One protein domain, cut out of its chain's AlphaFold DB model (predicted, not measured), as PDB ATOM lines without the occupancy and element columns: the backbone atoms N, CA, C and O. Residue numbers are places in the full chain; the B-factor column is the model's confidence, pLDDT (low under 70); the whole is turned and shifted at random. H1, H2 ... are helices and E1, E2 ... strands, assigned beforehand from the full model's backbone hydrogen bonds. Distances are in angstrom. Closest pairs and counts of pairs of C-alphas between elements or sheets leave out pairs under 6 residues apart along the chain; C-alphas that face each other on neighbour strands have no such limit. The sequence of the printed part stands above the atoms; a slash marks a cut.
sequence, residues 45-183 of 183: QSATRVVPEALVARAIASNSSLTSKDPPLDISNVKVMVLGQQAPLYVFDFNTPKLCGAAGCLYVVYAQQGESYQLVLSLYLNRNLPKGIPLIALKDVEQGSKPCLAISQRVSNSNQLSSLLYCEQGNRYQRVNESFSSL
ATOM      1  N   GLN A  45       8.192 -16.736  19.042       94.38
ATOM      2  CA  GLN A  45       8.537 -17.677  17.979       94.38
ATOM      3  C   GLN A  45       7.307 -18.494  17.579       94.38
ATOM      4  O   GLN A  45       6.319 -18.528  18.306       94.38
ATOM      5  N   SER A  46       7.344 -19.142  16.414       93.50
ATOM      6  CA  SER A  46       6.268 -20.053  16.001       93.50
ATOM      7  C   SER A  46       6.164 -21.224  16.984       93.50
ATOM      8  O   SER A  46       7.173 -21.872  17.274       93.50
ATOM      9  N   ALA A  47       4.960 -21.495  17.496       92.75
ATOM     10  CA  ALA A  47       4.752 -22.497  18.540       92.75
ATOM     11  C   ALA A  47       5.165 -23.905  18.093       92.75
ATOM     12  O   ALA A  47       5.808 -24.624  18.855       92.75
ATOM     13  N   THR A  48       4.909 -24.258  16.832       90.69
ATOM     14  CA  THR A  48       5.257 -25.567  16.253       90.69
ATOM     15  C   THR A  48       6.759 -25.842  16.190       90.69
ATOM     16  O   THR A  48       7.156 -26.986  15.991       90.69
ATOM     17  N   ARG A  49       7.612 -24.821  16.359       92.50
ATOM     18  CA  ARG A  49       9.075 -24.979  16.390       92.50
ATOM     19  C   ARG A  49       9.647 -25.165  17.791       92.50
ATOM     20  O   ARG A  49      10.802 -25.557  17.913       92.50
ATOM     21  N   VAL A  50       8.885 -24.821  18.826       93.19
ATOM     22  CA  VAL A  50       9.393 -24.688  20.202       93.19
ATOM     23  C   VAL A  50       8.759 -25.708  21.138       93.19
ATOM     24  O   VAL A  50       9.410 -26.172  22.069       93.19
ATOM     25  N   VAL A  51       7.494 -26.057  20.908       92.75
ATOM     26  CA  VAL A  51       6.744 -26.999  21.741       92.75
ATOM     27  C   VAL A  51       6.175 -28.145  20.904       92.75
ATOM     28  O   VAL A  51       5.953 -27.969  19.704       92.75
ATOM     29  N   PRO A  52       5.883 -29.307  21.519       92.12
ATOM     30  CA  PRO A  52       5.215 -30.401  20.825       92.12
ATOM     31  C   PRO A  52       3.874 -29.960  20.233       92.12
ATOM     32  O   PRO A  52       3.089 -29.278  20.897       92.12
ATOM     33  N   GLU A  53       3.561 -30.412  19.020       88.25
ATOM     34  CA  GLU A  53       2.304 -30.086  18.330       88.25
ATOM     35  C   GLU A  53       1.067 -30.443  19.170       88.25
ATOM     36  O   GLU A  53       0.113 -29.668  19.252       88.25
ATOM     37  N   ALA A  54       1.132 -31.560  19.902       87.88
ATOM     38  CA  ALA A  54       0.085 -31.988  20.827       87.88
ATOM     39  C   ALA A  54      -0.218 -30.950  21.925       87.88
ATOM     40  O   ALA A  54      -1.372 -30.811  22.337       87.88
ATOM     41  N   LEU A  55       0.787 -30.194  22.391       90.94
ATOM     42  CA  LEU A  55       0.571 -29.111  23.351       90.94
ATOM     43  C   LEU A  55      -0.161 -27.938  22.701       90.94
ATOM     44  O   LEU A  55      -1.070 -27.387  23.314       90.94
ATOM     45  N   VAL A  56       0.198 -27.574  21.467       89.12
ATOM     46  CA  VAL A  56      -0.464 -26.476  20.744       89.12
ATOM     47  C   VAL A  56      -1.931 -26.816  20.484       89.12
ATOM     48  O   VAL A  56      -2.815 -26.012  20.783       89.12
ATOM     49  N   ALA A  57      -2.201 -28.039  20.018       85.44
ATOM     50  CA  ALA A  57      -3.554 -28.542  19.809       85.44
ATOM     51  C   ALA A  57      -4.371 -28.538  21.111       85.44
ATOM     52  O   ALA A  57      -5.506 -28.059  21.129       85.44
ATOM     53  N   ARG A  58      -3.780 -28.991  22.228       86.50
ATOM     54  CA  ARG A  58      -4.417 -28.925  23.553       86.50
ATOM     55  C   ARG A  58      -4.681 -27.485  23.986       86.50
ATOM     56  O   ARG A  58      -5.772 -27.193  24.461       86.50
ATOM     57  N   ALA A  59      -3.713 -26.584  23.819       87.12
ATOM     58  CA  ALA A  59      -3.860 -25.182  24.193       87.12
ATOM     59  C   ALA A  59      -5.037 -24.532  23.458       87.12
ATOM     60  O   ALA A  59      -5.821 -23.830  24.094       87.12
ATOM     61  N   ILE A  60      -5.196 -24.829  22.167       84.50
ATOM     62  CA  ILE A  60      -6.343 -24.406  21.360       84.50
ATOM     63  C   ILE A  60      -7.640 -25.038  21.880       84.50
ATOM     64  O   ILE A  60      -8.588 -24.317  22.190       84.50
ATOM     65  N   ALA A  61      -7.693 -26.365  22.013       83.06
ATOM     66  CA  ALA A  61      -8.916 -27.082  22.378       83.06
ATOM     67  C   ALA A  61      -9.433 -26.714  23.780       83.06
ATOM     68  O   ALA A  61     -10.632 -26.553  23.975       83.06
ATOM     69  N   SER A  62      -8.540 -26.534  24.758       83.19
ATOM     70  CA  SER A  62      -8.909 -26.192  26.138       83.19
ATOM     71  C   SER A  62      -9.360 -24.740  26.323       83.19
ATOM     72  O   SER A  62      -9.924 -24.420  27.365       83.19
ATOM     73  N   ASN A  63      -9.076 -23.855  25.364       77.94
ATOM     74  CA  ASN A  63      -9.271 -22.410  25.524       77.94
ATOM     75  C   ASN A  63     -10.103 -21.775  24.401       77.94
ATOM     76  O   ASN A  63     -10.284 -20.560  24.381       77.94
ATOM     77  N   SER A  64     -10.614 -22.580  23.470       71.44
ATOM     78  CA  SER A  64     -11.469 -22.115  22.389       71.44
ATOM     79  C   SER A  64     -12.704 -23.001  22.280       71.44
ATOM     80  O   SER A  64     -12.614 -24.221  22.203       71.44
ATOM     81  N   SER A  65     -13.880 -22.379  22.272       64.69
ATOM     82  CA  SER A  65     -15.164 -23.049  22.034       64.69
ATOM     83  C   SER A  65     -15.441 -23.181  20.537       64.69
ATOM     84  O   SER A  65     -16.574 -22.983  20.104       64.69
ATOM     85  N   LEU A  66     -14.403 -23.414  19.728       60.19
ATOM     86  CA  LEU A  66     -14.576 -23.488  18.283       60.19
ATOM     87  C   LEU A  66     -15.424 -24.708  17.983       60.19
ATOM     88  O   LEU A  66     -15.053 -25.847  18.269       60.19
ATOM     89  N   THR A  67     -16.620 -24.435  17.485       50.69
ATOM     90  CA  THR A  67     -17.583 -25.471  17.161       50.69
ATOM     91  C   THR A  67     -17.082 -26.251  15.952       50.69
ATOM     92  O   THR A  67     -16.268 -25.762  15.176       50.69
ATOM     93  N   SER A  68     -17.612 -27.449  15.716       47.75
ATOM     94  CA  SER A  68     -17.318 -28.240  14.510       47.75
ATOM     95  C   SER A  68     -17.666 -27.533  13.186       47.75
ATOM     96  O   SER A  68     -17.325 -28.038  12.120       47.75
ATOM     97  N   LYS A  69     -18.335 -26.370  13.240       51.44
ATOM     98  CA  LYS A  69     -18.625 -25.495  12.095       51.44
ATOM     99  C   LYS A  69     -17.586 -24.391  11.887       51.44
ATOM    100  O   LYS A  69     -17.563 -23.778  10.822       51.44
ATOM    101  N   ASP A  70     -16.753 -24.113  12.883       60.69
ATOM    102  CA  ASP A  70     -15.681 -23.140  12.763       60.69
ATOM    103  C   ASP A  70     -14.500 -23.755  12.008       60.69
ATOM    104  O   ASP A  70     -14.085 -24.868  12.338       60.69
ATOM    105  N   PRO A  71     -13.887 -23.041  11.044       60.88
ATOM    106  CA  PRO A  71     -12.614 -23.487  10.510       60.88
ATOM    107  C   PRO A  71     -11.610 -23.595  11.669       60.88
ATOM    108  O   PRO A  71     -11.569 -22.672  12.508       60.88
ATOM    109  N   PRO A  72     -10.844 -24.705  11.736       65.25
ATOM    110  CA  PRO A  72      -9.884 -24.940  12.802       65.25
ATOM    111  C   PRO A  72      -8.911 -23.769  12.880       65.25
ATOM    112  O   PRO A  72      -8.586 -23.145  11.867       65.25
ATOM    113  N   LEU A  73      -8.470 -23.441  14.096       72.44
ATOM    114  CA  LEU A  73      -7.422 -22.441  14.248       72.44
ATOM    115  C   LEU A  73      -6.188 -22.896  13.489       72.44
ATOM    116  O   LEU A  73      -5.713 -24.014  13.673       72.44
ATOM    117  N   ASP A  74      -5.679 -22.003  12.650       76.69
ATOM    118  CA  ASP A  74      -4.428 -22.228  11.958       76.69
ATOM    119  C   ASP A  74      -3.289 -22.204  12.981       76.69
ATOM    120  O   ASP A  74      -2.844 -21.149  13.444       76.69
ATOM    121  N   ILE A  75      -2.843 -23.406  13.336       75.81
ATOM    122  CA  ILE A  75      -1.769 -23.673  14.291       75.81
ATOM    123  C   ILE A  75      -0.488 -22.922  13.894       75.81
ATOM    124  O   ILE A  75       0.284 -22.528  14.771       75.81
ATOM    125  N   SER A  76      -0.270 -22.660  12.600       79.44
ATOM    126  CA  SER A  76       0.929 -21.971  12.111       79.44
ATOM    127  C   SER A  76       1.028 -20.510  12.571       79.44
ATOM    128  O   SER A  76       2.135 -19.976  12.684       79.44
ATOM    129  N   ASN A  77      -0.105 -19.888  12.920       85.38
ATOM    130  CA  ASN A  77      -0.159 -18.513  13.419       85.38
ATOM    131  C   ASN A  77       0.055 -18.404  14.931       85.38
ATOM    132  O   ASN A  77       0.291 -17.298  15.426       85.38
ATOM    133  N   VAL A  78       0.003 -19.524  15.658       90.38
ATOM    134  CA  VAL A  78       0.217 -19.541  17.105       90.38
ATOM    135  C   VAL A  78       1.687 -19.280  17.399       90.38
ATOM    136  O   VAL A  78       2.590 -19.939  16.870       90.38
ATOM    137  N   LYS A  79       1.931 -18.313  18.279       94.25
ATOM    138  CA  LYS A  79       3.262 -17.980  18.769       94.25
ATOM    139  C   LYS A  79       3.423 -18.421  20.209       94.25
ATOM    140  O   LYS A  79       2.464 -18.471  20.974       94.25
ATOM    141  N   VAL A  80       4.662 -18.706  20.578       95.50
ATOM    142  CA  VAL A  80       5.049 -18.984  21.952       95.50
ATOM    143  C   VAL A  80       6.277 -18.164  22.321       95.50
ATOM    144  O   VAL A  80       7.159 -17.924  21.494       95.50
ATOM    145  N   MET A  81       6.312 -17.719  23.567       95.25
ATOM    146  CA  MET A  81       7.476 -17.127  24.205       95.25
ATOM    147  C   MET A  81       7.834 -17.984  25.416       95.25
ATOM    148  O   MET A  81       6.963 -18.320  26.217       95.25
ATOM    149  N   VAL A  82       9.112 -18.344  25.539       94.06
ATOM    150  CA  VAL A  82       9.620 -19.120  26.675       94.06
ATOM    151  C   VAL A  82      10.278 -18.165  27.661       94.06
ATOM    152  O   VAL A  82      11.193 -17.426  27.300       94.06
ATOM    153  N   LEU A  83       9.793 -18.167  28.899       91.62
ATOM    154  CA  LEU A  83      10.305 -17.353  29.995       91.62
ATOM    155  C   LEU A  83      10.944 -18.248  31.055       91.62
ATOM    156  O   LEU A  83      10.324 -19.203  31.505       91.62
ATOM    157  N   GLY A  84      12.146 -17.893  31.506       87.25
ATOM    158  CA  GLY A  84      12.850 -18.606  32.575       87.25
ATOM    159  C   GLY A  84      13.683 -19.775  32.056       87.25
ATOM    160  O   GLY A  84      13.284 -20.481  31.137       87.25
ATOM    161  N   GLN A  85      14.871 -19.958  32.638       81.00
ATOM    162  CA  GLN A  85      15.820 -20.985  32.190       81.00
ATOM    163  C   GLN A  85      15.640 -22.316  32.930       81.00
ATOM    164  O   GLN A  85      15.642 -23.370  32.309       81.00
ATOM    165  N   GLN A  86      15.476 -22.273  34.256       81.38
ATOM    166  CA  GLN A  86      15.398 -23.477  35.097       81.38
ATOM    167  C   GLN A  86      13.969 -24.017  35.240       81.38
ATOM    168  O   GLN A  86      13.760 -25.220  35.342       81.38
ATOM    169  N   ALA A  87      12.981 -23.122  35.237       84.81
ATOM    170  CA  ALA A  87      11.561 -23.448  35.318       84.81
ATOM    171  C   ALA A  87      10.827 -22.732  34.173       84.81
ATOM    172  O   ALA A  87      10.230 -21.677  34.407       84.81
ATOM    173  N   PRO A  88      10.928 -23.245  32.932       89.00
ATOM    174  CA  PRO A  88      10.415 -22.551  31.764       89.00
ATOM    175  C   PRO A  88       8.887 -22.442  31.799       89.00
ATOM    176  O   PRO A  88       8.162 -23.413  32.045       89.00
ATOM    177  N   LEU A  89       8.411 -21.236  31.510       93.19
ATOM    178  CA  LEU A  89       7.015 -20.901  31.285       93.19
ATOM    179  C   LEU A  89       6.805 -20.643  29.797       93.19
ATOM    180  O   LEU A  89       7.482 -19.811  29.193       93.19
ATOM    181  N   TYR A  90       5.837 -21.338  29.217       95.31
ATOM    182  CA  TYR A  90       5.481 -21.266  27.808       95.31
ATOM    183  C   TYR A  90       4.239 -20.399  27.671       95.31
ATOM    184  O   TYR A  90       3.126 -20.831  27.981       95.31
ATOM    185  N   VAL A  91       4.442 -19.160  27.245       96.19
ATOM    186  CA  VAL A  91       3.384 -18.173  27.045       96.19
ATOM    187  C   VAL A  91       2.912 -18.261  25.603       96.19
ATOM    188  O   VAL A  91       3.677 -17.963  24.693       96.19
ATOM    189  N   PHE A  92       1.663 -18.653  25.391       95.25
ATOM    190  CA  PHE A  92       1.058 -18.746  24.069       95.25
ATOM    191  C   PHE A  92       0.300 -17.471  23.722       95.25
ATOM    192  O   PHE A  92      -0.502 -16.974  24.515       95.25
ATOM    193  N   ASP A  93       0.526 -17.007  22.498       93.62
ATOM    194  CA  ASP A  93      -0.282 -16.019  21.798       93.62
ATOM    195  C   ASP A  93      -0.933 -16.722  20.605       93.62
ATOM    196  O   ASP A  93      -0.256 -17.108  19.646       93.62
ATOM    197  N   PHE A  94      -2.248 -16.916  20.658       89.50
ATOM    198  CA  PHE A  94      -2.974 -17.557  19.562       89.50
ATOM    199  C   PHE A  94      -3.042 -16.681  18.304       89.50
ATOM    200  O   PHE A  94      -3.372 -17.193  17.237       89.50
ATOM    201  N   ASN A  95      -2.755 -15.376  18.432       84.25
ATOM    202  CA  ASN A  95      -2.682 -14.387  17.359       84.25
ATOM    203  C   ASN A  95      -3.845 -14.491  16.355       84.25
ATOM    204  O   ASN A  95      -3.663 -14.418  15.139       84.25
ATOM    205  N   THR A  96      -5.055 -14.687  16.877       83.69
ATOM    206  CA  THR A  96      -6.266 -14.924  16.094       83.69
ATOM    207  C   THR A  96      -7.398 -14.021  16.573       83.69
ATOM    208  O   THR A  96      -7.697 -14.010  17.770       83.69
ATOM    209  N   PRO A  97      -8.090 -13.305  15.669       82.44
ATOM    210  CA  PRO A  97      -9.237 -12.481  16.041       82.44
ATOM    211  C   PRO A  97     -10.344 -13.264  16.755       82.44
ATOM    212  O   PRO A  97     -11.055 -12.687  17.565       82.44
ATOM    213  N   LYS A  98     -10.465 -14.580  16.513       82.38
ATOM    214  CA  LYS A  98     -11.479 -15.431  17.163       82.38
ATOM    215  C   LYS A  98     -11.299 -15.553  18.680       82.38
ATOM    216  O   LYS A  98     -12.256 -15.859  19.379       82.38
ATOM    217  N   LEU A  99     -10.079 -15.344  19.178       84.69
ATOM    218  CA  LEU A  99      -9.748 -15.375  20.606       84.69
ATOM    219  C   LEU A  99      -9.408 -13.979  21.141       84.69
ATOM    220  O   LEU A  99      -8.805 -13.847  22.206       84.69
ATOM    221  N   CYS A 100      -9.808 -12.941  20.406       87.06
ATOM    222  CA  CYS A 100      -9.717 -11.553  20.817       87.06
ATOM    223  C   CYS A 100     -11.119 -10.939  20.901       87.06
ATOM    224  O   CYS A 100     -12.000 -11.239  20.101       87.06
ATOM    225  N   GLY A 101     -11.322 -10.049  21.863       84.94
ATOM    226  CA  GLY A 101     -12.561  -9.298  22.028       84.94
ATOM    227  C   GLY A 101     -12.294  -7.933  22.649       84.94
ATOM    228  O   GLY A 101     -11.157  -7.463  22.686       84.94
ATOM    229  N   ALA A 102     -13.339  -7.304  23.186       85.44
ATOM    230  CA  ALA A 102     -13.227  -5.987  23.817       85.44
ATOM    231  C   ALA A 102     -12.243  -5.962  25.007       85.44
ATOM    232  O   ALA A 102     -11.628  -4.934  25.272       85.44
ATOM    233  N   ALA A 103     -12.058  -7.097  25.691       84.12
ATOM    234  CA  ALA A 103     -11.130  -7.244  26.815       84.12
ATOM    235  C   ALA A 103      -9.665  -7.511  26.399       84.12
ATOM    236  O   ALA A 103      -8.802  -7.650  27.262       84.12
ATOM    237  N   GLY A 104      -9.368  -7.600  25.099       90.62
ATOM    238  CA  GLY A 104      -8.053  -7.977  24.576       90.62
ATOM    239  C   GLY A 104      -8.033  -9.380  23.970       90.62
ATOM    240  O   GLY A 104      -9.075  -9.942  23.639       90.62
ATOM    241  N   CYS A 105      -6.836  -9.931  23.791       91.88
ATOM    242  CA  CYS A 105      -6.599 -11.258  23.224       91.88
ATOM    243  C   CYS A 105      -6.259 -12.265  24.317       91.88
ATOM    244  O   CYS A 105      -5.644 -11.910  25.320       91.88
ATOM    245  N   LEU A 106      -6.650 -13.519  24.121       92.50
ATOM    246  CA  LEU A 106      -6.346 -14.588  25.057       92.50
ATOM    247  C   LEU A 106      -4.857 -14.955  25.027       92.50
ATOM    248  O   LEU A 106      -4.320 -15.301  23.975       92.50
ATOM    249  N   TYR A 107      -4.233 -14.953  26.201       95.31
ATOM    250  CA  TYR A 107      -2.900 -15.491  26.450       95.31
ATOM    251  C   TYR A 107      -2.995 -16.594  27.498       95.31
ATOM    252  O   TYR A 107      -3.652 -16.434  28.531       95.31
ATOM    253  N   VAL A 108      -2.308 -17.705  27.251       95.75
ATOM    254  CA  VAL A 108      -2.238 -18.824  28.199       95.75
ATOM    255  C   VAL A 108      -0.796 -19.160  28.516       95.75
ATOM    256  O   VAL A 108       0.071 -19.085  27.650       95.75
ATOM    257  N   VAL A 109      -0.534 -19.534  29.763       95.94
ATOM    258  CA  VAL A 109       0.804 -19.884  30.237       95.94
ATOM    259  C   VAL A 109       0.801 -21.321  30.717       95.94
ATOM    260  O   VAL A 109       0.010 -21.690  31.589       95.94
ATOM    261  N   TYR A 110       1.708 -22.114  30.162       95.38
ATOM    262  CA  TYR A 110       1.973 -23.477  30.598       95.38
ATOM    263  C   TYR A 110       3.307 -23.551  31.333       95.38
ATOM    264  O   TYR A 110       4.298 -22.987  30.878       95.38
ATOM    265  N   ALA A 111       3.342 -24.275  32.446       93.25
ATOM    266  CA  ALA A 111       4.581 -24.665  33.106       93.25
ATOM    267  C   ALA A 111       4.928 -26.104  32.719       93.25
ATOM    268  O   ALA A 111       4.043 -26.966  32.674       93.25
ATOM    269  N   GLN A 112       6.205 -26.372  32.461       90.06
ATOM    270  CA  GLN A 112       6.673 -27.740  32.265       90.06
ATOM    271  C   GLN A 112       6.859 -28.445  33.619       90.06
ATOM    272  O   GLN A 112       7.441 -27.889  34.553       90.06
ATOM    273  N   GLN A 113       6.354 -29.674  33.719       87.25
ATOM    274  CA  GLN A 113       6.488 -30.567  34.869       87.25
ATOM    275  C   GLN A 113       6.950 -31.941  34.364       87.25
ATOM    276  O   GLN A 113       6.144 -32.760  33.910       87.25
ATOM    277  N   GLY A 114       8.266 -32.170  34.385       86.69
ATOM    278  CA  GLY A 114       8.882 -33.338  33.749       86.69
ATOM    279  C   GLY A 114       8.645 -33.329  32.236       86.69
ATOM    280  O   GLY A 114       8.984 -32.364  31.552       86.69
ATOM    281  N   GLU A 115       8.021 -34.387  31.723       87.19
ATOM    282  CA  GLU A 115       7.636 -34.517  30.307       87.19
ATOM    283  C   GLU A 115       6.248 -33.928  29.995       87.19
ATOM    284  O   GLU A 115       5.799 -33.932  28.850       87.19
ATOM    285  N   SER A 116       5.544 -33.422  31.011       90.44
ATOM    286  CA  SER A 116       4.184 -32.901  30.879       90.44
ATOM    287  C   SER A 116       4.131 -31.372  30.946       90.44
ATOM    288  O   SER A 116       5.046 -30.714  31.440       90.44
ATOM    289  N   TYR A 117       3.027 -30.803  30.461       93.50
ATOM    290  CA  TYR A 117       2.759 -29.367  30.496       93.50
ATOM    291  C   TYR A 117       1.438 -29.103  31.206       93.50
ATOM    292  O   TYR A 117       0.399 -29.650  30.823       93.50
ATOM    293  N   GLN A 118       1.477 -28.219  32.199       93.75
ATOM    294  CA  GLN A 118       0.335 -27.850  33.024       93.75
ATOM    295  C   GLN A 118      -0.075 -26.404  32.741       93.75
ATOM    296  O   GLN A 118       0.764 -25.508  32.776       93.75
ATOM    297  N   LEU A 119      -1.365 -26.159  32.494       94.69
ATOM    298  CA  LEU A 119      -1.901 -24.801  32.360       94.69
ATOM    299  C   LEU A 119      -1.895 -24.114  33.730       94.69
ATOM    300  O   LEU A 119      -2.622 -24.540  34.635       94.69
ATOM    301  N   VAL A 120      -1.132 -23.029  33.860       95.00
ATOM    302  CA  VAL A 120      -0.950 -22.309  35.131       95.00
ATOM    303  C   VAL A 120      -1.546 -20.901  35.136       95.00
ATOM    304  O   VAL A 120      -1.828 -20.379  36.213       95.00
ATOM    305  N   LEU A 121      -1.796 -20.299  33.966       95.81
ATOM    306  CA  LEU A 121      -2.433 -18.983  33.840       95.81
ATOM    307  C   LEU A 121      -3.203 -18.865  32.519       95.81
ATOM    308  O   LEU A 121      -2.770 -19.400  31.502       95.81
ATOM    309  N   SER A 122      -4.331 -18.157  32.532       95.00
ATOM    310  CA  SER A 122      -5.120 -17.824  31.341       95.00
ATOM    311  C   SER A 122      -5.761 -16.457  31.558       95.00
ATOM    312  O   SER A 122      -6.439 -16.264  32.567       95.00
ATOM    313  N   LEU A 123      -5.475 -15.496  30.676       94.44
ATOM    314  CA  LEU A 123      -5.895 -14.099  30.810       94.44
ATOM    315  C   LEU A 123      -6.175 -13.482  29.437       94.44
ATOM    316  O   LEU A 123      -5.485 -13.781  28.464       94.44
ATOM    317  N   TYR A 124      -7.128 -12.554  29.381       93.75
ATOM    318  CA  TYR A 124      -7.284 -11.655  28.238       93.75
ATOM    319  C   TYR A 124      -6.429 -10.408  28.453       93.75
ATOM    320  O   TYR A 124      -6.568  -9.739  29.475       93.75
ATOM    321  N   LEU A 125      -5.534 -10.119  27.507       94.62
ATOM    322  CA  LEU A 125      -4.576  -9.018  27.582       94.62
ATOM    323  C   LEU A 125      -4.638  -8.150  26.327       94.62
ATOM    324  O   LEU A 125      -4.737  -8.640  25.198       94.62
ATOM    325  N   ASN A 126      -4.510  -6.841  26.506       92.38
ATOM    326  CA  ASN A 126      -4.352  -5.907  25.404       92.38
ATOM    327  C   ASN A 126      -2.880  -5.842  24.966       92.38
ATOM    328  O   ASN A 126      -2.014  -5.418  25.727       92.38
ATOM    329  N   ARG A 127      -2.618  -6.228  23.713       88.81
ATOM    330  CA  ARG A 127      -1.292  -6.208  23.069       88.81
ATOM    331  C   ARG A 127      -0.775  -4.808  22.714       88.81
ATOM    332  O   ARG A 127       0.396  -4.660  22.373       88.81
ATOM    333  N   ASN A 128      -1.633  -3.790  22.750       88.56
ATOM    334  CA  ASN A 128      -1.295  -2.434  22.323       88.56
ATOM    335  C   ASN A 128      -0.597  -1.666  23.453       88.56
ATOM    336  O   ASN A 128      -1.201  -0.835  24.132       88.56
ATOM    337  N   LEU A 129       0.690  -1.957  23.643       90.31
ATOM    338  CA  LEU A 129       1.574  -1.234  24.553       90.31
ATOM    339  C   LEU A 129       2.523  -0.300  23.783       90.31
ATOM    340  O   LEU A 129       2.806  -0.540  22.606       90.31
ATOM    341  N   PRO A 130       3.035   0.766  24.426       90.12
ATOM    342  CA  PRO A 130       4.118   1.564  23.863       90.12
ATOM    343  C   PRO A 130       5.344   0.715  23.518       90.12
ATOM    344  O   PRO A 130       5.597  -0.336  24.112       90.12
ATOM    345  N   LYS A 131       6.143   1.203  22.565       88.62
ATOM    346  CA  LYS A 131       7.377   0.528  22.151       88.62
ATOM    347  C   LYS A 131       8.321   0.341  23.343       88.62
ATOM    348  O   LYS A 131       8.511   1.257  24.132       88.62
ATOM    349  N   GLY A 132       8.935  -0.838  23.425       87.88
ATOM    350  CA  GLY A 132       9.908  -1.185  24.468       87.88
ATOM    351  C   GLY A 132       9.301  -1.719  25.767       87.88
ATOM    352  O   GLY A 132      10.049  -2.191  26.616       87.88
ATOM    353  N   ILE A 133       7.972  -1.705  25.916       91.25
ATOM    354  CA  ILE A 133       7.303  -2.193  27.125       91.25
ATOM    355  C   ILE A 133       6.805  -3.622  26.888       91.25
ATOM    356  O   ILE A 133       5.936  -3.829  26.035       91.25
ATOM    357  N   PRO A 134       7.340  -4.626  27.605       92.88
ATOM    358  CA  PRO A 134       6.914  -6.006  27.429       92.88
ATOM    359  C   PRO A 134       5.505  -6.213  27.988       92.88
ATOM    360  O   PRO A 134       5.180  -5.758  29.087       92.88
ATOM    361  N   LEU A 135       4.682  -6.957  27.241       94.88
ATOM    362  CA  LEU A 135       3.348  -7.370  27.681       94.88
ATOM    363  C   LEU A 135       3.418  -8.277  28.912       94.88
ATOM    364  O   LEU A 135       2.645  -8.110  29.850       94.88
ATOM    365  N   ILE A 136       4.355  -9.224  28.892       95.44
ATOM    366  CA  ILE A 136       4.605 -10.197  29.953       95.44
ATOM    367  C   ILE A 136       6.120 -10.296  30.120       95.44
ATOM    368  O   ILE A 136       6.837 -10.475  29.135       95.44
ATOM    369  N   ALA A 137       6.602 -10.185  31.351       93.69
ATOM    370  CA  ALA A 137       8.007 -10.337  31.705       93.69
ATOM    371  C   ALA A 137       8.151 -11.147  32.995       93.69
ATOM    372  O   ALA A 137       7.225 -11.213  33.806       93.69
ATOM    373  N   LEU A 138       9.328 -11.738  33.198       91.81
ATOM    374  CA  LEU A 138       9.686 -12.256  34.512       91.81
ATOM    375  C   LEU A 138       9.980 -11.098  35.461       91.81
ATOM    376  O   LEU A 138      10.581 -10.094  35.075       91.81
ATOM    377  N   LYS A 139       9.580 -11.274  36.711       88.88
ATOM    378  CA  LYS A 139      10.022 -10.461  37.829       88.88
ATOM    379  C   LYS A 139      10.528 -11.403  38.903       88.88
ATOM    380  O   LYS A 139       9.760 -12.199  39.447       88.88
ATOM    381  N   ASP A 140      11.823 -11.315  39.166       74.31
ATOM    382  CA  ASP A 140      12.430 -12.067  40.249       74.31
ATOM    383  C   ASP A 140      11.874 -11.543  41.572       74.31
ATOM    384  O   ASP A 140      11.784 -10.335  41.810       74.31
ATOM    385  N   VAL A 141      11.439 -12.471  42.413       62.62
ATOM    386  CA  VAL A 141      11.075 -12.197  43.797       62.62
ATOM    387  C   VAL A 141      12.003 -13.056  44.630       62.62
ATOM    388  O   VAL A 141      12.128 -14.249  44.375       62.62
ATOM    389  N   GLU A 142      12.650 -12.458  45.628       57.38
ATOM    390  CA  GLU A 142      13.636 -13.139  46.481       57.38
ATOM    391  C   GLU A 142      13.036 -14.285  47.329       57.38
ATOM    392  O   GLU A 142      13.744 -14.967  48.064       57.38
ATOM    393  N   GLN A 143      11.725 -14.523  47.223       43.41
ATOM    394  CA  GLN A 143      10.969 -15.540  47.947       43.41
ATOM    395  C   GLN A 143      10.203 -16.448  46.972       43.41
ATOM    396  O   GLN A 143       9.022 -16.231  46.705       43.41
ATOM    397  N   GLY A 144      10.861 -17.482  46.443       50.88
ATOM    398  CA  GLY A 144      10.195 -18.552  45.691       50.88
ATOM    399  C   GLY A 144      11.127 -19.349  44.779       50.88
ATOM    400  O   GLY A 144      12.160 -18.857  44.343       50.88
ATOM    401  N   SER A 145      10.759 -20.597  44.476       64.50
ATOM    402  CA  SER A 145      11.486 -21.471  43.538       64.50
ATOM    403  C   SER A 145      11.160 -21.194  42.061       64.50
ATOM    404  O   SER A 145      11.847 -21.716  41.181       64.50
ATOM    405  N   LYS A 146      10.136 -20.375  41.770       71.56
ATOM    406  CA  LYS A 146       9.757 -19.941  40.416       71.56
ATOM    407  C   LYS A 146       9.568 -18.420  40.349       71.56
ATOM    408  O   LYS A 146       9.001 -17.845  41.279       71.56
ATOM    409  N   PRO A 147       9.985 -17.767  39.251       84.25
ATOM    410  CA  PRO A 147       9.831 -16.326  39.091       84.25
ATOM    411  C   PRO A 147       8.357 -15.930  38.929       84.25
ATOM    412  O   PRO A 147       7.544 -16.678  38.368       84.25
ATOM    413  N   CYS A 148       8.018 -14.728  39.393       91.31
ATOM    414  CA  CYS A 148       6.704 -14.134  39.174       91.31
ATOM    415  C   CYS A 148       6.607 -13.548  37.758       91.31
ATOM    416  O   CYS A 148       7.608 -13.230  37.117       91.31
ATOM    417  N   LEU A 149       5.383 -13.379  37.267       94.38
ATOM    418  CA  LEU A 149       5.077 -12.728  36.000       94.38
ATOM    419  C   LEU A 149       4.608 -11.299  36.262       94.38
ATOM    420  O   LEU A 149       3.612 -11.083  36.950       94.38
ATOM    421  N   ALA A 150       5.305 -10.326  35.687       95.44
ATOM    422  CA  ALA A 150       4.828  -8.956  35.579       95.44
ATOM    423  C   ALA A 150       4.099  -8.789  34.241       95.44
ATOM    424  O   ALA A 150       4.679  -9.012  33.178       95.44
ATOM    425  N   ILE A 151       2.828  -8.400  34.301       96.88
ATOM    426  CA  ILE A 151       1.976  -8.192  33.130       96.88
ATOM    427  C   ILE A 151       1.667  -6.706  33.003       96.88
ATOM    428  O   ILE A 151       1.027  -6.124  33.877       96.88
ATOM    429  N   SER A 152       2.106  -6.099  31.907       96.25
ATOM    430  CA  SER A 152       1.881  -4.681  31.629       96.25
ATOM    431  C   SER A 152       0.577  -4.503  30.858       96.25
ATOM    432  O   SER A 152       0.352  -5.181  29.859       96.25
ATOM    433  N   GLN A 153      -0.281  -3.582  31.286       95.62
ATOM    434  CA  GLN A 153      -1.513  -3.209  30.588       95.62
ATOM    435  C   GLN A 153      -1.648  -1.689  30.558       95.62
ATOM    436  O   GLN A 153      -1.218  -0.992  31.477       95.62
ATOM    437  N   ARG A 154      -2.250  -1.160  29.491       93.12
ATOM    438  CA  ARG A 154      -2.628   0.250  29.450       93.12
ATOM    439  C   ARG A 154      -3.930   0.434  30.220       93.12
ATOM    440  O   ARG A 154      -4.903  -0.272  29.957       93.12
ATOM    441  N   VAL A 155      -3.959   1.400  31.131       90.38
ATOM    442  CA  VAL A 155      -5.195   1.768  31.822       90.38
ATOM    443  C   VAL A 155      -6.102   2.500  30.829       90.38
ATOM    444  O   VAL A 155      -5.669   3.393  30.096       90.38
ATOM    445  N   SER A 156      -7.364   2.077  30.755       85.31
ATOM    446  CA  SER A 156      -8.322   2.634  29.797       85.31
ATOM    447  C   SER A 156      -8.519   4.129  30.034       85.31
ATOM    448  O   SER A 156      -8.709   4.560  31.167       85.31
ATOM    449  N   ASN A 157      -8.496   4.910  28.953       82.75
ATOM    450  CA  ASN A 157      -8.700   6.363  28.969       82.75
ATOM    451  C   ASN A 157      -7.709   7.154  29.845       82.75
ATOM    452  O   ASN A 157      -8.019   8.266  30.265       82.75
ATOM    453  N   SER A 158      -6.509   6.623  30.099       85.69
ATOM    454  CA  SER A 158      -5.451   7.366  30.784       85.69
ATOM    455  C   SER A 158      -4.089   7.225  30.093       85.69
ATOM    456  O   SER A 158      -3.880   6.395  29.200       85.69
ATOM    457  N   ASN A 159      -3.146   8.079  30.498       87.88
ATOM    458  CA  ASN A 159      -1.722   7.957  30.173       87.88
ATOM    459  C   ASN A 159      -0.980   7.164  31.259       87.88
ATOM    460  O   ASN A 159       0.131   7.514  31.638       87.88
ATOM    461  N   GLN A 160      -1.606   6.115  31.792       93.38
ATOM    462  CA  GLN A 160      -0.986   5.249  32.788       93.38
ATOM    463  C   GLN A 160      -0.850   3.817  32.276       93.38
ATOM    464  O   GLN A 160      -1.663   3.315  31.491       93.38
ATOM    465  N   LEU A 161       0.184   3.153  32.773       94.56
ATOM    466  CA  LEU A 161       0.353   1.713  32.705       94.56
ATOM    467  C   LEU A 161       0.082   1.113  34.071       94.56
ATOM    468  O   LEU A 161       0.533   1.641  35.085       94.56
ATOM    469  N   SER A 162      -0.599  -0.022  34.080       95.12
ATOM    470  CA  SER A 162      -0.646  -0.928  35.219       95.12
ATOM    471  C   SER A 162       0.346  -2.069  34.992       95.12
ATOM    472  O   SER A 162       0.400  -2.636  33.898       95.12
ATOM    473  N   SER A 163       1.087  -2.444  36.029       95.88
ATOM    474  CA  SER A 163       1.874  -3.675  36.091       95.88
ATOM    475  C   SER A 163       1.239  -4.605  37.120       95.88
ATOM    476  O   SER A 163       1.266  -4.326  38.319       95.88
ATOM    477  N   LEU A 164       0.629  -5.686  36.638       96.38
ATOM    478  CA  LEU A 164      -0.009  -6.718  37.448       96.38
ATOM    479  C   LEU A 164       1.021  -7.803  37.766       96.38
ATOM    480  O   LEU A 164       1.568  -8.418  36.849       96.38
ATOM    481  N   LEU A 165       1.275  -8.055  39.047       95.56
ATOM    482  CA  LEU A 165       2.204  -9.090  39.485       95.56
ATOM    483  C   LEU A 165       1.448 -10.381  39.786       95.56
ATOM    484  O   LEU A 165       0.573 -10.404  40.653       95.56
ATOM    485  N   TYR A 166       1.821 -11.454  39.099       95.56
ATOM    486  CA  TYR A 166       1.301 -12.797  39.307       95.56
ATOM    487  C   TYR A 166       2.406 -13.710  39.821       95.56
ATOM    488  O   TYR A 166       3.445 -13.831  39.180       95.56
ATOM    489  N   CYS A 167       2.174 -14.394  40.934       92.88
ATOM    490  CA  CYS A 167       3.127 -15.345  41.503       92.88
ATOM    491  C   CYS A 167       2.485 -16.726  41.637       92.88
ATOM    492  O   CYS A 167       1.258 -16.844  41.699       92.88
ATOM    493  N   GLU A 168       3.312 -17.769  41.660       91.19
ATOM    494  CA  GLU A 168       2.840 -19.136  41.866       91.19
ATOM    495  C   GLU A 168       2.235 -19.284  43.270       91.19
ATOM    496  O   GLU A 168       2.851 -18.942  44.278       91.19
ATOM    497  N   GLN A 169       1.006 -19.790  43.326       90.44
ATOM    498  CA  GLN A 169       0.314 -20.176  44.550       90.44
ATOM    499  C   GLN A 169      -0.347 -21.537  44.318       90.44
ATOM    500  O   GLN A 169      -1.396 -21.642  43.671       90.44
ATOM    501  N   GLY A 170       0.294 -22.596  44.815       88.31
ATOM    502  CA  GLY A 170      -0.063 -23.973  44.476       88.31
ATOM    503  C   GLY A 170       0.304 -24.285  43.023       88.31
ATOM    504  O   GLY A 170       1.434 -24.063  42.614       88.31
ATOM    505  N   ASN A 171      -0.659 -24.763  42.229       89.50
ATOM    506  CA  ASN A 171      -0.434 -25.167  40.830       89.50
ATOM    507  C   ASN A 171      -0.814 -24.083  39.803       89.50
ATOM    508  O   ASN A 171      -1.012 -24.388  38.624       89.50
ATOM    509  N   ARG A 172      -1.026 -22.836  40.239       93.25
ATOM    510  CA  ARG A 172      -1.490 -21.733  39.384       93.25
ATOM    511  C   ARG A 172      -0.803 -20.428  39.749       93.25
ATOM    512  O   ARG A 172      -0.405 -20.225  40.891       93.25
ATOM    513  N   TYR A 173      -0.733 -19.522  38.784       94.44
ATOM    514  CA  TYR A 173      -0.327 -18.144  39.023       94.44
ATOM    515  C   TYR A 173      -1.541 -17.317  39.451       94.44
ATOM    516  O   TYR A 173      -2.577 -17.331  38.782       94.44
ATOM    517  N   GLN A 174      -1.411 -16.587  40.556       95.38
ATOM    518  CA  GLN A 174      -2.450 -15.708  41.093       95.38
ATOM    519  C   GLN A 174      -1.931 -14.278  41.204       95.38
ATOM    520  O   GLN A 174      -0.747 -14.066  41.475       95.38
ATOM    521  N   ARG A 175      -2.810 -13.293  40.982       95.56
ATOM    522  CA  ARG A 175      -2.453 -11.878  41.117       95.56
ATOM    523  C   ARG A 175      -2.196 -11.569  42.588       95.56
ATOM    524  O   ARG A 175      -3.099 -11.719  43.404       95.56
ATOM    525  N   VAL A 176      -0.992 -11.104  42.903       94.75
ATOM    526  CA  VAL A 176      -0.579 -10.745  44.269       94.75
ATOM    527  C   VAL A 176      -0.424  -9.243  44.466       94.75
ATOM    528  O   VAL A 176      -0.508  -8.767  45.591       94.75
ATOM    529  N   ASN A 177      -0.177  -8.492  43.390       94.25
ATOM    530  CA  ASN A 177       0.013  -7.050  43.472       94.25
ATOM    531  C   ASN A 177      -0.332  -6.356  42.146       94.25
ATOM    532  O   ASN A 177      -0.391  -6.988  41.089       94.25
ATOM    533  N   GLU A 178      -0.517  -5.045  42.213       95.69
ATOM    534  CA  GLU A 178      -0.713  -4.150  41.084       95.69
ATOM    535  C   GLU A 178      -0.045  -2.805  41.387       95.69
ATOM    536  O   GLU A 178      -0.164  -2.263  42.483       95.69
ATOM    537  N   SER A 179       0.683  -2.268  40.412       94.56
ATOM    538  CA  SER A 179       1.326  -0.955  40.516       94.56
ATOM    539  C   SER A 179       1.061  -0.128  39.270       94.56
ATOM    540  O   SER A 179       0.930  -0.692  38.185       94.56
ATOM    541  N   PHE A 180       1.060   1.194  39.408       95.00
ATOM    542  CA  PHE A 180       0.786   2.116  38.311       95.00
ATOM    543  C   PHE A 180       1.989   3.009  38.031       95.00
ATOM    544  O   PHE A 180       2.680   3.437  38.954       95.00
ATOM    545  N   SER A 181       2.209   3.331  36.761       91.81
ATOM    546  CA  SER A 181       3.187   4.329  36.333       91.81
ATOM    547  C   SER A 181       2.591   5.231  35.262       91.81
ATOM    548  O   SER A 181       1.743   4.805  34.477       91.81
ATOM    549  N   SER A 182       3.030   6.485  35.213       89.38
ATOM    550  CA  SER A 182       2.762   7.360  34.071       89.38
ATOM    551  C   SER A 182       3.542   6.890  32.840       89.38
ATOM    552  O   SER A 182       4.637   6.338  32.973       89.38
ATOM    553  N   LEU A 183       2.954   7.102  31.664       79.56
ATOM    554  CA  LEU A 183       3.586   6.941  30.353       79.56
ATOM    555  C   LEU A 183       4.439   8.142  29.960       79.56
ATOM    556  O   LEU A 183       4.030   9.274  30.302       79.56
TER     557      LEU A 183
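Overview. This is residues 45 to 183 of the 183 residues of an uncharacterized protein of Microcoleus sp. PCC 7113 (UniProt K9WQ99). Two twisted four-stranded sheets, E1 to E4 and E5 to E8, stand partly face to face as a sandwich, and the single helix H1 covers the face of the first sheet that is turned away from the second. The printed part has 139 residues, with one named helix and then eight named strands along the chain; the class is mostly strand, with 62 of the 73 residues in named elements in strands, and each sheet is a meander, each strand the antiparallel neighbour of the one before. The whole is compact, with a radius of gyration of the C-alphas of 15.4 A and spans of 44 by 38 by 24 A.

Arrangement. H1, residues 53 to 63, has every O i to N i+4 pair within hydrogen-bond range. E1, residues 79 to 83, E2, 89 to 93, E3, 104 to 113, and E4, 116 to 125, pair in that order, for instance N 81 and O 91, 2.9 A; N 90 and O 110, 2.8 A; N 109 and O 121, 2.8 A. H1 is on this sheet at a height of 8.6 A, over E3 and slantwise to it at 51 degrees on the local plane; their closest C-alphas, of Ala 59 and Val 108, are 7.7 A apart. E5, residues 136 to 139, E6, 148 to 154, E7, 160 to 169, and E8, 172 to 182, follow likewise, with N 137 and O 150 at 2.9 A, N 151 and O 164 at 2.8 A, N 163 and O 179 at 2.8 A. The sheets' facing parts are 11.0 A centre to centre. The closest C-alphas of E4 and E8, of Val 120 and Arg 172, are 4.3 A apart.

Along the chain. H1 begins at C-alpha 53 (2.304, -30.086, 18.330) and spans 15.6 A. E3 spans 28.8 A, E4 25.7 A and E7 28.0 A. E8, 29.9 A, bends by 53 degrees at residue 176 and ends at C-alpha 182 (2.762, 7.360, 34.071).

Size, cuts and confidence. The printed part has no cut. The link from H1 to E1 is long. Residues 65 to 72 and 141 to 145 have pLDDT under 70.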